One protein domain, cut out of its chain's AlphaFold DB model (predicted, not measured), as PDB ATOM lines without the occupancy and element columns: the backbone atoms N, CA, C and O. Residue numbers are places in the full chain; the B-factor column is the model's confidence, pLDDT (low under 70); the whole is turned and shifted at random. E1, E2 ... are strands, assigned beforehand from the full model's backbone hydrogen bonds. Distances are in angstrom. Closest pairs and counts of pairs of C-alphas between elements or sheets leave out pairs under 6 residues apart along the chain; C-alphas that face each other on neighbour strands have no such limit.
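AT A GLANCE: This is residues 679 to 763 of the 763 residues of an uncharacterized protein of Thalassiosira oceanica (UniProt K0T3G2). What shape is this? Little regular structure: a twisted four-strand meander, each strand antiparallel to the one before, E1-E2-E3-E4, has the E5-E6 hairpin beside its edge strand E1, with long loops between. What builds it? The 85 printed residues hold six named strands, E1 to E6 in order, and no named helix; the class is all strand, with 28 residues in strands. It is compact, radius of gyration of the C-alphas 13.5 A, spanning 39 by 31 by 27 A.

HOW THE PARTS SIT: How do the first strands pair? E1, residues 680 to 685, and E2, residues 688 to 693, form a hairpin, N 681 to O 692 being 2.9 A. E2 and E3, residues 705 to 707, form another, N 689 to O 707 2.8 A, as do E3 and E4, residues 717 to 719, N 706 to O 718 2.8 A. Where are the others? E5, residues 740 to 744, and E6, residues 749 to 753, form a hairpin, N 740 to O 753 2.9 A. The closest C-alphas of E1 and E5, Gln 681 and Val 741, are 6.6 A apart.

IN THESE COORDINATES: Where does E1 begin? C-alpha 680 is at (148.887, 139.818, 86.930); E1 is 15.4 A long. Where does E6 end? C-alpha 753 is at (154.558, 129.444, 79.948).

THE WHOLE: Which links are long? E2 to E3 and E4 to E5. Where is confidence low? Residues 745 to 746 and 759 to 763 are under 70; the printed part has no cut.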
ATOM      1  N   LEU A 679     146.774 140.281  91.012       90.56
ATOM      2  CA  LEU A 679     147.886 139.422  90.597       90.56
ATOM      3  C   LEU A 679     147.810 139.233  89.083       90.56
ATOM      4  O   LEU A 679     146.843 138.674  88.565       90.56
ATOM      5  N   VAL A 680     148.825 139.740  88.391       93.75
ATOM      6  CA  VAL A 680     148.887 139.818  86.930       93.75
ATOM      7  C   VAL A 680     150.297 139.490  86.443       93.75
ATOM      8  O   VAL A 680     151.267 139.527  87.207       93.75
ATOM      9  N   GLN A 681     150.422 139.234  85.149       94.38
ATOM     10  CA  GLN A 681     151.654 139.444  84.398       94.38
ATOM     11  C   GLN A 681     151.460 140.602  83.418       94.38
ATOM     12  O   GLN A 681     150.342 140.856  82.979       94.38
ATOM     13  N   ALA A 682     152.530 141.325  83.109       94.31
ATOM     14  CA  ALA A 682     152.503 142.513  82.264       94.31
ATOM     15  C   ALA A 682     153.746 142.562  81.370       94.31
ATOM     16  O   ALA A 682     154.853 142.327  81.852       94.31
ATOM     17  N   ILE A 683     153.555 142.902  80.095       91.75
ATOM     18  CA  ILE A 683     154.614 143.145  79.102       91.75
ATOM     19  C   ILE A 683     154.375 144.485  78.415       91.75
ATOM     20  O   ILE A 683     153.227 144.900  78.283       91.75
ATOM     21  N   ALA A 684     155.436 145.137  77.944       89.81
ATOM     22  CA  ALA A 684     155.298 146.317  77.092       89.81
ATOM     23  C   ALA A 684     154.735 145.926  75.714       89.81
ATOM     24  O   ALA A 684     155.055 144.857  75.189       89.81
ATOM     25  N   HIS A 685     153.890 146.779  75.138       87.19
ATOM     26  CA  HIS A 685     153.249 146.571  73.843       87.19
ATOM     27  C   HIS A 685     152.833 147.918  73.238       87.19
ATOM     28  O   HIS A 685     152.037 148.639  73.836       87.19
ATOM     29  N   GLU A 686     153.326 148.234  72.036       84.69
ATOM     30  CA  GLU A 686     153.088 149.516  71.346       84.69
ATOM     31  C   GLU A 686     153.411 150.741  72.230       84.69
ATOM     32  O   GLU A 686     154.577 150.975  72.535       84.69
ATOM     33  N   ASP A 687     152.399 151.511  72.636       86.19
ATOM     34  CA  ASP A 687     152.471 152.717  73.473       86.19
ATOM     35  C   ASP A 687     152.269 152.443  74.977       86.19
ATOM     36  O   ASP A 687     152.374 153.350  75.803       86.19
ATOM     37  N   GLY A 688     151.986 151.193  75.345       93.00
ATOM     38  CA  GLY A 688     151.576 150.809  76.686       93.00
ATOM     39  C   GLY A 688     151.943 149.368  77.015       93.00
ATOM     40  O   GLY A 688     153.071 148.929  76.784       93.00
ATOM     41  N   PHE A 689     151.002 148.635  77.607       95.31
ATOM     42  CA  PHE A 689     151.237 147.307  78.167       95.31
ATOM     43  C   PHE A 689     150.082 146.343  77.890       95.31
ATOM     44  O   PHE A 689     148.915 146.722  77.986       95.31
ATOM     45  N   LEU A 690     150.403 145.072  77.633       95.25
ATOM     46  CA  LEU A 690     149.441 143.971  77.726       95.25
ATOM     47  C   LEU A 690     149.504 143.359  79.125       95.25
ATOM     48  O   LEU A 690     150.574 142.958  79.589       95.25
ATOM     49  N   ILE A 691     148.347 143.278  79.775       95.88
ATOM     50  CA  ILE A 691     148.145 142.764  81.127       95.88
ATOM     51  C   ILE A 691     147.379 141.443  81.038       95.88
ATOM     52  O   ILE A 691     146.268 141.385  80.511       95.88
ATOM     53  N   PHE A 692     147.965 140.393  81.607       94.69
ATOM     54  CA  PHE A 692     147.446 139.031  81.674       94.69
ATOM     55  C   PHE A 692     147.077 138.718  83.131       94.69
ATOM     56  O   PHE A 692     147.964 138.392  83.929       94.69
ATOM     57  N   PRO A 693     145.803 138.860  83.536       93.50
ATOM     58  CA  PRO A 693     145.404 138.636  84.919       93.50
ATOM     59  C   PRO A 693     145.419 137.147  85.265       93.50
ATOM     60  O   PRO A 693     145.033 136.322  84.444       93.50
ATOM     61  N   PHE A 694     145.813 136.774  86.484       90.31
ATOM     62  CA  PHE A 694     145.693 135.376  86.911       90.31
ATOM     63  C   PHE A 694     144.223 134.989  87.107       90.31
ATOM     64  O   PHE A 694     143.460 135.709  87.755       90.31
ATOM     65  N   ALA A 695     143.832 133.837  86.557       84.25
ATOM     66  CA  ALA A 695     142.470 133.333  86.652       84.25
ATOM     67  C   ALA A 695     142.144 132.858  88.076       84.25
ATOM     68  O   ALA A 695     143.012 132.399  88.827       84.25
ATOM     69  N   ILE A 696     140.865 132.931  88.438       77.56
ATOM     70  CA  ILE A 696     140.365 132.423  89.714       77.56
ATOM     71  C   ILE A 696     140.011 130.941  89.533       77.56
ATOM     72  O   ILE A 696     139.586 130.505  88.466       77.56
ATOM     73  N   LYS A 697     140.197 130.138  90.586       76.62
ATOM     74  CA  LYS A 697     139.807 128.724  90.585       76.62
ATOM     75  C   LYS A 697     138.332 128.568  90.193       76.62
ATOM     76  O   LYS A 697     137.462 129.100  90.880       76.62
ATOM     77  N   GLY A 698     138.069 127.805  89.135       70.88
ATOM     78  CA  GLY A 698     136.722 127.592  88.602       70.88
ATOM     79  C   GLY A 698     136.083 128.799  87.898       70.88
ATOM     80  O   GLY A 698     134.891 128.736  87.616       70.88
ATOM     81  N   SER A 699     136.828 129.874  87.607       76.50
ATOM     82  CA  SER A 699     136.390 130.885  86.636       76.50
ATOM     83  C   SER A 699     136.829 130.504  85.225       76.50
ATOM     84  O   SER A 699     137.834 129.813  85.036       76.50
ATOM     85  N   GLU A 700     136.131 131.042  84.227       80.62
ATOM     86  CA  GLU A 700     136.674 131.185  82.874       80.62
ATOM     87  C   GLU A 700     138.013 131.949  82.893       80.62
ATOM     88  O   GLU A 700     138.373 132.601  83.884       80.62
ATOM     89  N   GLY A 701     138.752 131.881  81.786       83.75
ATOM     90  CA  GLY A 701     139.935 132.710  81.595       83.75
ATOM     91  C   GLY A 701     139.568 134.202  81.601       83.75
ATOM     92  O   GLY A 701     138.674 134.597  80.849       83.75
ATOM     93  N   PRO A 702     140.222 135.045  82.421       90.19
ATOM     94  CA  PRO A 702     139.975 136.480  82.419       90.19
ATOM     95  C   PRO A 702     140.411 137.109  81.093       90.19
ATOM     96  O   PRO A 702     141.347 136.633  80.441       90.19
ATOM     97  N   SER A 703     139.744 138.201  80.719       92.50
ATOM     98  CA  SER A 703     140.089 139.015  79.553       92.50
ATOM     99  C   SER A 703     141.489 139.617  79.713       92.50
ATOM    100  O   SER A 703     141.843 140.134  80.776       92.50
ATOM    101  N   VAL A 704     142.276 139.572  78.643       94.12
ATOM    102  CA  VAL A 704     143.546 140.294  78.528       94.12
ATOM    103  C   VAL A 704     143.225 141.781  78.392       94.12
ATOM    104  O   VAL A 704     142.329 142.164  77.634       94.12
ATOM    105  N   LEU A 705     143.937 142.629  79.131       95.06
ATOM    106  CA  LEU A 705     143.728 144.079  79.116       95.06
ATOM    107  C   LEU A 705     144.914 144.774  78.441       95.06
ATOM    108  O   LEU A 705     146.062 144.404  78.669       95.06
ATOM    109  N   ARG A 706     144.647 145.823  77.666       94.50
ATOM    110  CA  ARG A 706     145.631 146.843  77.296       94.50
ATOM    111  C   ARG A 706     145.585 147.949  78.347       94.50
ATOM    112  O   ARG A 706     144.499 148.426  78.672       94.50
ATOM    113  N   TYR A 707     146.746 148.345  78.854       95.75
ATOM    114  CA  TYR A 707     146.936 149.517  79.709       95.75
ATOM    115  C   TYR A 707     147.756 150.568  78.955       95.75
ATOM    116  O   TYR A 707     148.821 150.233  78.438       95.75
ATOM    117  N   ILE A 708     147.287 151.815  78.901       94.94
ATOM    118  CA  ILE A 708     148.004 152.939  78.276       94.94
ATOM    119  C   ILE A 708     148.289 154.003  79.352       94.94
ATOM    120  O   ILE A 708     147.345 154.598  79.878       94.94
ATOM    121  N   PRO A 709     149.563 154.251  79.717       92.69
ATOM    122  CA  PRO A 709     149.911 155.269  80.704       92.69
ATOM    123  C   PRO A 709     149.597 156.694  80.231       92.69
ATOM    124  O   PRO A 709     149.722 157.009  79.052       92.69
ATOM    125  N   GLY A 710     149.272 157.588  81.170       86.56
ATOM    126  CA  GLY A 710     149.062 159.016  80.887       86.56
ATOM    127  C   GLY A 710     147.690 159.380  80.306       86.56
ATOM    128  O   GLY A 710     147.450 160.556  80.049       86.56
ATOM    129  N   ILE A 711     146.797 158.402  80.135       86.94
ATOM    130  CA  ILE A 711     145.362 158.605  79.892       86.94
ATOM    131  C   ILE A 711     144.622 158.578  81.243       86.94
ATOM    132  O   ILE A 711     145.086 157.934  82.188       86.94
ATOM    133  N   ASP A 712     143.482 159.271  81.338       82.06
ATOM    134  CA  ASP A 712     142.612 159.272  82.520       82.06
ATOM    135  C   ASP A 712     142.229 157.848  82.966       82.06
ATOM    136  O   ASP A 712     141.976 156.965  82.145       82.06
ATOM    137  N   GLU A 713     142.147 157.618  84.281       76.88
ATOM    138  CA  GLU A 713     142.034 156.274  84.880       76.88
ATOM    139  C   GLU A 713     140.830 155.452  84.375       76.88
ATOM    140  O   GLU A 713     140.927 154.230  84.267       76.88
ATOM    141  N   GLY A 714     139.724 156.110  84.009       77.81
ATOM    142  CA  GLY A 714     138.540 155.454  83.440       77.81
ATOM    143  C   GLY A 714     138.721 154.918  82.012       77.81
ATOM    144  O   GLY A 714     138.020 153.984  81.631       77.81
ATOM    145  N   ASP A 715     139.666 155.468  81.247       85.12
ATOM    146  CA  ASP A 715     139.941 155.122  79.844       85.12
ATOM    147  C   ASP A 715     141.282 154.393  79.647       85.12
ATOM    148  O   ASP A 715     141.499 153.749  78.615       85.12
ATOM    149  N   ALA A 716     142.173 154.461  80.642       90.62
ATOM    150  CA  ALA A 716     143.519 153.890  80.611       90.62
ATOM    151  C   ALA A 716     143.557 152.357  80.457       90.62
ATOM    152  O   ALA A 716     144.599 151.817  80.084       90.62
ATOM    153  N   PHE A 717     142.450 151.650  80.726       94.00
ATOM    154  CA  PHE A 717     142.324 150.197  80.573       94.00
ATOM    155  C   PHE A 717     141.238 149.819  79.569       94.00
ATOM    156  O   PHE A 717     140.090 150.237  79.696       94.00
ATOM    157  N   ARG A 718     141.571 148.947  78.613       92.56
ATOM    158  CA  ARG A 718     140.623 148.418  77.616       92.56
ATOM    159  C   ARG A 718     140.811 146.914  77.444       92.56
ATOM    160  O   ARG A 718     141.939 146.430  77.473       92.56
ATOM    161  N   GLN A 719     139.729 146.161  77.266       92.94
ATOM    162  CA  GLN A 719     139.820 144.731  76.947       92.94
ATOM    163  C   GLN A 719     140.356 144.554  75.523       92.94
ATOM    164  O   GLN A 719     139.902 145.231  74.598       92.94
ATOM    165  N   VAL A 720     141.316 143.650  75.342       92.94
ATOM    166  CA  VAL A 720     141.851 143.309  74.020       92.94
ATOM    167  C   VAL A 720     140.798 142.513  73.254       92.94
ATOM    168  O   VAL A 720     140.241 141.559  73.790       92.94
ATOM    169  N   GLN A 721     140.535 142.897  72.008       92.44
ATOM    170  CA  GLN A 721     139.575 142.228  71.126       92.44
ATOM    171  C   GLN A 721     140.311 141.400  70.071       92.44
ATOM    172  O   GLN A 721     141.367 141.808  69.581       92.44
ATOM    173  N   ILE A 722     139.747 140.254  69.703       88.50
ATOM    174  CA  ILE A 722     140.238 139.395  68.626       88.50
ATOM    175  C   ILE A 722     139.830 140.027  67.280       88.50
ATOM    176  O   ILE A 722     138.633 140.232  67.035       88.50
ATOM    177  N   PRO A 723     140.787 140.350  66.385       85.31
ATOM    178  CA  PRO A 723     140.473 140.934  65.086       85.31
ATOM    179  C   PRO A 723     139.547 140.033  64.263       85.31
ATOM    180  O   PRO A 723     139.807 138.845  64.091       85.31
ATOM    181  N   GLY A 724     138.470 140.608  63.728       86.62
ATOM    182  CA  GLY A 724     137.527 139.920  62.842       86.62
ATOM    183  C   GLY A 724     136.367 139.190  63.528       86.62
ATOM    184  O   GLY A 724     135.311 139.110  62.908       86.62
ATOM    185  N   SER A 725     136.498 138.723  64.780       88.31
ATOM    186  CA  SER A 725     135.351 138.171  65.535       88.31
ATOM    187  C   SER A 725     134.659 139.205  66.426       88.31
ATOM    188  O   SER A 725     133.445 139.143  66.599       88.31
ATOM    189  N   GLY A 726     135.407 140.178  66.964       83.00
ATOM    190  CA  GLY A 726     134.875 141.130  67.948       83.00
ATOM    191  C   GLY A 726     134.670 140.524  69.342       83.00
ATOM    192  O   GLY A 726     133.979 141.116  70.166       83.00
ATOM    193  N   GLU A 727     135.252 139.350  69.597       90.19
ATOM    194  CA  GLU A 727     135.264 138.697  70.905       90.19
ATOM    195  C   GLU A 727     136.476 139.136  71.734       90.19
ATOM    196  O   GLU A 727     137.556 139.405  71.203       90.19
ATOM    197  N   GLU A 728     136.331 139.138  73.059       92.62
ATOM    198  CA  GLU A 728     137.436 139.441  73.969       92.62
ATOM    199  C   GLU A 728     138.530 138.363  73.920       92.62
ATOM    200  O   GLU A 728     138.267 137.178  74.143       92.62
ATOM    201  N   LEU A 729     139.788 138.775  73.769       92.62
ATOM    202  CA  LEU A 729     140.929 137.897  74.004       92.62
ATOM    203  C   LEU A 729     140.989 137.538  75.496       92.62
ATOM    204  O   LEU A 729     141.146 138.407  76.353       92.62
ATOM    205  N   ARG A 730     140.899 136.245  75.807       91.69
ATOM    206  CA  ARG A 730     140.896 135.694  77.172       91.69
ATOM    207  C   ARG A 730     142.029 134.698  77.366       91.69
ATOM    208  O   ARG A 730     142.551 134.149  76.397       91.69
ATOM    209  N   LEU A 731     142.419 134.445  78.618       90.25
ATOM    210  CA  LEU A 731     143.370 133.363  78.895       90.25
ATOM    211  C   LEU A 731     142.795 132.011  78.424       90.25
ATOM    212  O   LEU A 731     141.680 131.667  78.815       90.25
ATOM    213  N   PRO A 732     143.549 131.199  77.660       86.38
ATOM    214  CA  PRO A 732     143.031 129.965  77.059       86.38
ATOM    215  C   PRO A 732     142.801 128.823  78.063       86.38
ATOM    216  O   PRO A 732     142.281 127.775  77.691       86.38
ATOM    217  N   VAL A 733     143.205 128.993  79.327       86.19
ATOM    218  CA  VAL A 733     143.168 127.948  80.354       86.19
ATOM    219  C   VAL A 733     142.430 128.463  81.604       86.19
ATOM    220  O   VAL A 733     142.940 129.354  82.294       86.19
ATOM    221  N   PRO A 734     141.243 127.911  81.934       84.44
ATOM    222  CA  PRO A 734     140.521 128.207  83.173       84.44
ATOM    223  C   PRO A 734     141.368 127.940  84.423       84.44
ATOM    224  O   PRO A 734     142.120 126.967  84.482       84.44
ATOM    225  N   GLY A 735     141.257 128.795  85.444       84.12
ATOM    226  CA  GLY A 735     142.007 128.640  86.700       84.12
ATOM    227  C   GLY A 735     143.543 128.693  86.583       84.12
ATOM    228  O   GLY A 735     144.223 128.302  87.536       84.12
ATOM    229  N   TRP A 736     144.106 129.145  85.455       88.06
ATOM    230  CA  TRP A 736     145.551 129.294  85.245       88.06
ATOM    231  C   TRP A 736     146.130 130.517  85.972       88.06
ATOM    232  O   TRP A 736     145.673 131.650  85.805       88.06
ATOM    233  N   HIS A 737     147.160 130.288  86.784       85.88
ATOM    234  CA  HIS A 737     147.842 131.315  87.567       85.88
ATOM    235  C   HIS A 737     149.337 131.008  87.738       85.88
ATOM    236  O   HIS A 737     149.777 129.869  87.557       85.88
ATOM    237  N   SER A 738     150.121 132.015  88.140       83.62
ATOM    238  CA  SER A 738     151.575 131.908  88.368       83.62
ATOM    239  C   SER A 738     152.402 131.491  87.139       83.62
ATOM    240  O   SER A 738     153.521 131.006  87.297       83.62
ATOM    241  N   PHE A 739     151.870 131.672  85.927       88.75
ATOM    242  CA  PHE A 739     152.624 131.499  84.683       88.75
ATOM    243  C   PHE A 739     153.646 132.625  84.485       88.75
ATOM    244  O   PHE A 739     153.507 133.722  85.031       88.75
ATOM    245  N   ALA A 740     154.661 132.335  83.680       87.38
ATOM    246  CA  ALA A 740     155.560 133.322  83.104       87.38
ATOM    247  C   ALA A 740     154.947 133.917  81.827       87.38
ATOM    248  O   ALA A 740     154.180 133.237  81.142       87.38
ATOM    249  N   VAL A 741     155.331 135.143  81.470       87.31
ATOM    250  CA  VAL A 741     155.035 135.738  80.160       87.31
ATOM    251  C   VAL A 741     156.316 136.261  79.511       87.31
ATOM    252  O   VAL A 741     157.213 136.749  80.197       87.31
ATOM    253  N   THR A 742     156.393 136.178  78.189       82.44
ATOM    254  CA  THR A 742     157.364 136.908  77.364       82.44
ATOM    255  C   THR A 742     156.765 137.165  75.980       82.44
ATOM    256  O   THR A 742     155.674 136.686  75.677       82.44
ATOM    257  N   VAL A 743     157.439 137.927  75.125       77.94
ATOM    258  CA  VAL A 743     156.960 138.241  73.768       77.94
ATOM    259  C   VAL A 743     158.128 138.252  72.791       77.94
ATOM    260  O   VAL A 743     159.233 138.656  73.140       77.94
ATOM    261  N   SER A 744     157.888 137.799  71.564       73.94
ATOM    262  CA  SER A 744     158.790 137.981  70.431       73.94
ATOM    263  C   SER A 744     158.155 138.969  69.460       73.94
ATOM    264  O   SER A 744     157.034 138.752  68.992       73.94
ATOM    265  N   LYS A 745     158.864 140.065  69.172       66.12
ATOM    266  CA  LYS A 745     158.404 141.099  68.235       66.12
ATOM    267  C   LYS A 745     158.600 140.694  66.779       66.12
ATOM    268  O   LYS A 745     157.703 140.943  65.985       66.12
ATOM    269  N   THR A 746     159.700 140.016  66.443       66.88
ATOM    270  CA  THR A 746     159.930 139.443  65.104       66.88
ATOM    271  C   THR A 746     158.838 138.460  64.709       66.88
ATOM    272  O   THR A 746     158.300 138.546  63.613       66.88
ATOM    273  N   LEU A 747     158.443 137.580  65.633       74.25
ATOM    274  CA  LEU A 747     157.349 136.629  65.411       74.25
ATOM    275  C   LEU A 747     155.949 137.242  65.585       74.25
ATOM    276  O   LEU A 747     154.962 136.560  65.316       74.25
ATOM    277  N   ASN A 748     155.858 138.474  66.099       79.00
ATOM    278  CA  ASN A 748     154.633 139.120  66.576       79.00
ATOM    279  C   ASN A 748     153.763 138.202  67.471       79.00
ATOM    280  O   ASN A 748     152.569 138.012  67.235       79.00
ATOM    281  N   ARG A 749     154.382 137.562  68.477       82.75
ATOM    282  CA  ARG A 749     153.753 136.532  69.331       82.75
ATOM    283  C   ARG A 749     154.084 136.709  70.806       82.75
ATOM    284  O   ARG A 749     155.252 136.813  71.180       82.75
ATOM    285  N   VAL A 750     153.056 136.647  71.651       86.19
ATOM    286  CA  VAL A 750     153.189 136.561  73.113       86.19
ATOM    287  C   VAL A 750     153.175 135.092  73.543       86.19
ATOM    288  O   VAL A 750     152.368 134.305  73.054       86.19
ATOM    289  N   TYR A 751     154.051 134.730  74.478       86.12
ATOM    290  CA  TYR A 751     154.222 133.379  75.007       86.12
ATOM    291  C   TYR A 751     153.922 133.366  76.507       86.12
ATOM    292  O   TYR A 751     154.595 134.050  77.280       86.12
ATOM    293  N   LEU A 752     152.926 132.581  76.921       89.75
ATOM    294  CA  LEU A 752     152.608 132.311  78.327       89.75
ATOM    295  C   LEU A 752     153.037 130.879  78.651       89.75
ATOM    296  O   LEU A 752     152.711 129.958  77.904       89.75
ATOM    297  N   VAL A 753     153.795 130.686  79.733       87.00
ATOM    298  CA  VAL A 753     154.558 129.444  79.948       87.00
ATOM    299  C   VAL A 753     154.496 128.970  81.401       87.00
ATOM    300  O   VAL A 753     154.677 129.748  82.341       87.00
ATOM    301  N   GLY A 754     154.286 127.663  81.583       86.62
ATOM    302  CA  GLY A 754     154.299 126.995  82.885       86.62
ATOM    303  C   GLY A 754     153.193 127.473  83.829       86.62
ATOM    304  O   GLY A 754     152.041 127.652  83.435       86.62
ATOM    305  N   GLY A 755     153.539 127.675  85.100       82.69
ATOM    306  CA  GLY A 755     152.589 128.059  86.143       82.69
ATOM    307  C   GLY A 755     151.801 126.878  86.710       82.69
ATOM    308  O   GLY A 755     152.339 125.794  86.932       82.69
ATOM    309  N   THR A 756     150.535 127.119  87.037       78.88
ATOM    310  CA  THR A 756     149.682 126.199  87.804       78.88
ATOM    311  C   THR A 756     148.215 126.380  87.421       78.88
ATOM    312  O   THR A 756     147.770 127.509  87.230       78.88
ATOM    313  N   ILE A 757     147.456 125.285  87.345       82.75
ATOM    314  CA  ILE A 757     146.031 125.276  86.981       82.75
ATOM    315  C   ILE A 757     145.231 124.834  88.201       82.75
ATOM    316  O   ILE A 757     145.472 123.761  88.753       82.75
ATOM    317  N   ASP A 758     144.272 125.645  88.646       77.00
ATOM    318  CA  ASP A 758     143.356 125.298  89.741       77.00
ATOM    319  C   ASP A 758     144.071 125.002  91.086       77.00
ATOM    320  O   ASP A 758     143.569 124.250  91.938       77.00
ATOM    321  N   SER A 759     145.261 125.598  91.256       63.16
ATOM    322  CA  SER A 759     146.287 125.324  92.280       63.16
ATOM    323  C   SER A 759     146.875 123.901  92.287       63.16
ATOM    324  O   SER A 759     147.528 123.502  93.256       63.16
ATOM    325  N   LYS A 760     146.704 123.145  91.197       57.62
ATOM    326  CA  LYS A 760     147.530 121.985  90.848       57.62
ATOM    327  C   LYS A 760     148.717 122.434  89.990       57.62
ATOM    328  O   LYS A 760     148.669 123.459  89.311       57.62
ATOM    329  N   TRP A 761     149.780 121.642  90.014       51.72
ATOM    330  CA  TRP A 761     150.884 121.765  89.062       51.72
ATOM    331  C   TRP A 761     150.402 121.257  87.705       51.72
ATOM    332  O   TRP A 761     149.711 120.237  87.669       51.72
ATOM    333  N   THR A 762     150.754 121.955  86.626       50.81
ATOM    334  CA  THR A 762     150.742 121.338  85.295       50.81
ATOM    335  C   THR A 762     151.692 120.140  85.313       50.81
ATOM    336  O   THR A 762     152.632 120.107  86.124       50.81
ATOM    337  N   GLU A 763     151.403 119.127  84.500       35.00
ATOM    338  CA  GLU A 763     152.324 117.999  84.325       35.00
ATOM    339  C   GLU A 763     153.486 118.384  83.407       35.00
ATOM    340  O   GLU A 763     153.261 119.223  82.507       35.00
TER     341      GLU A 763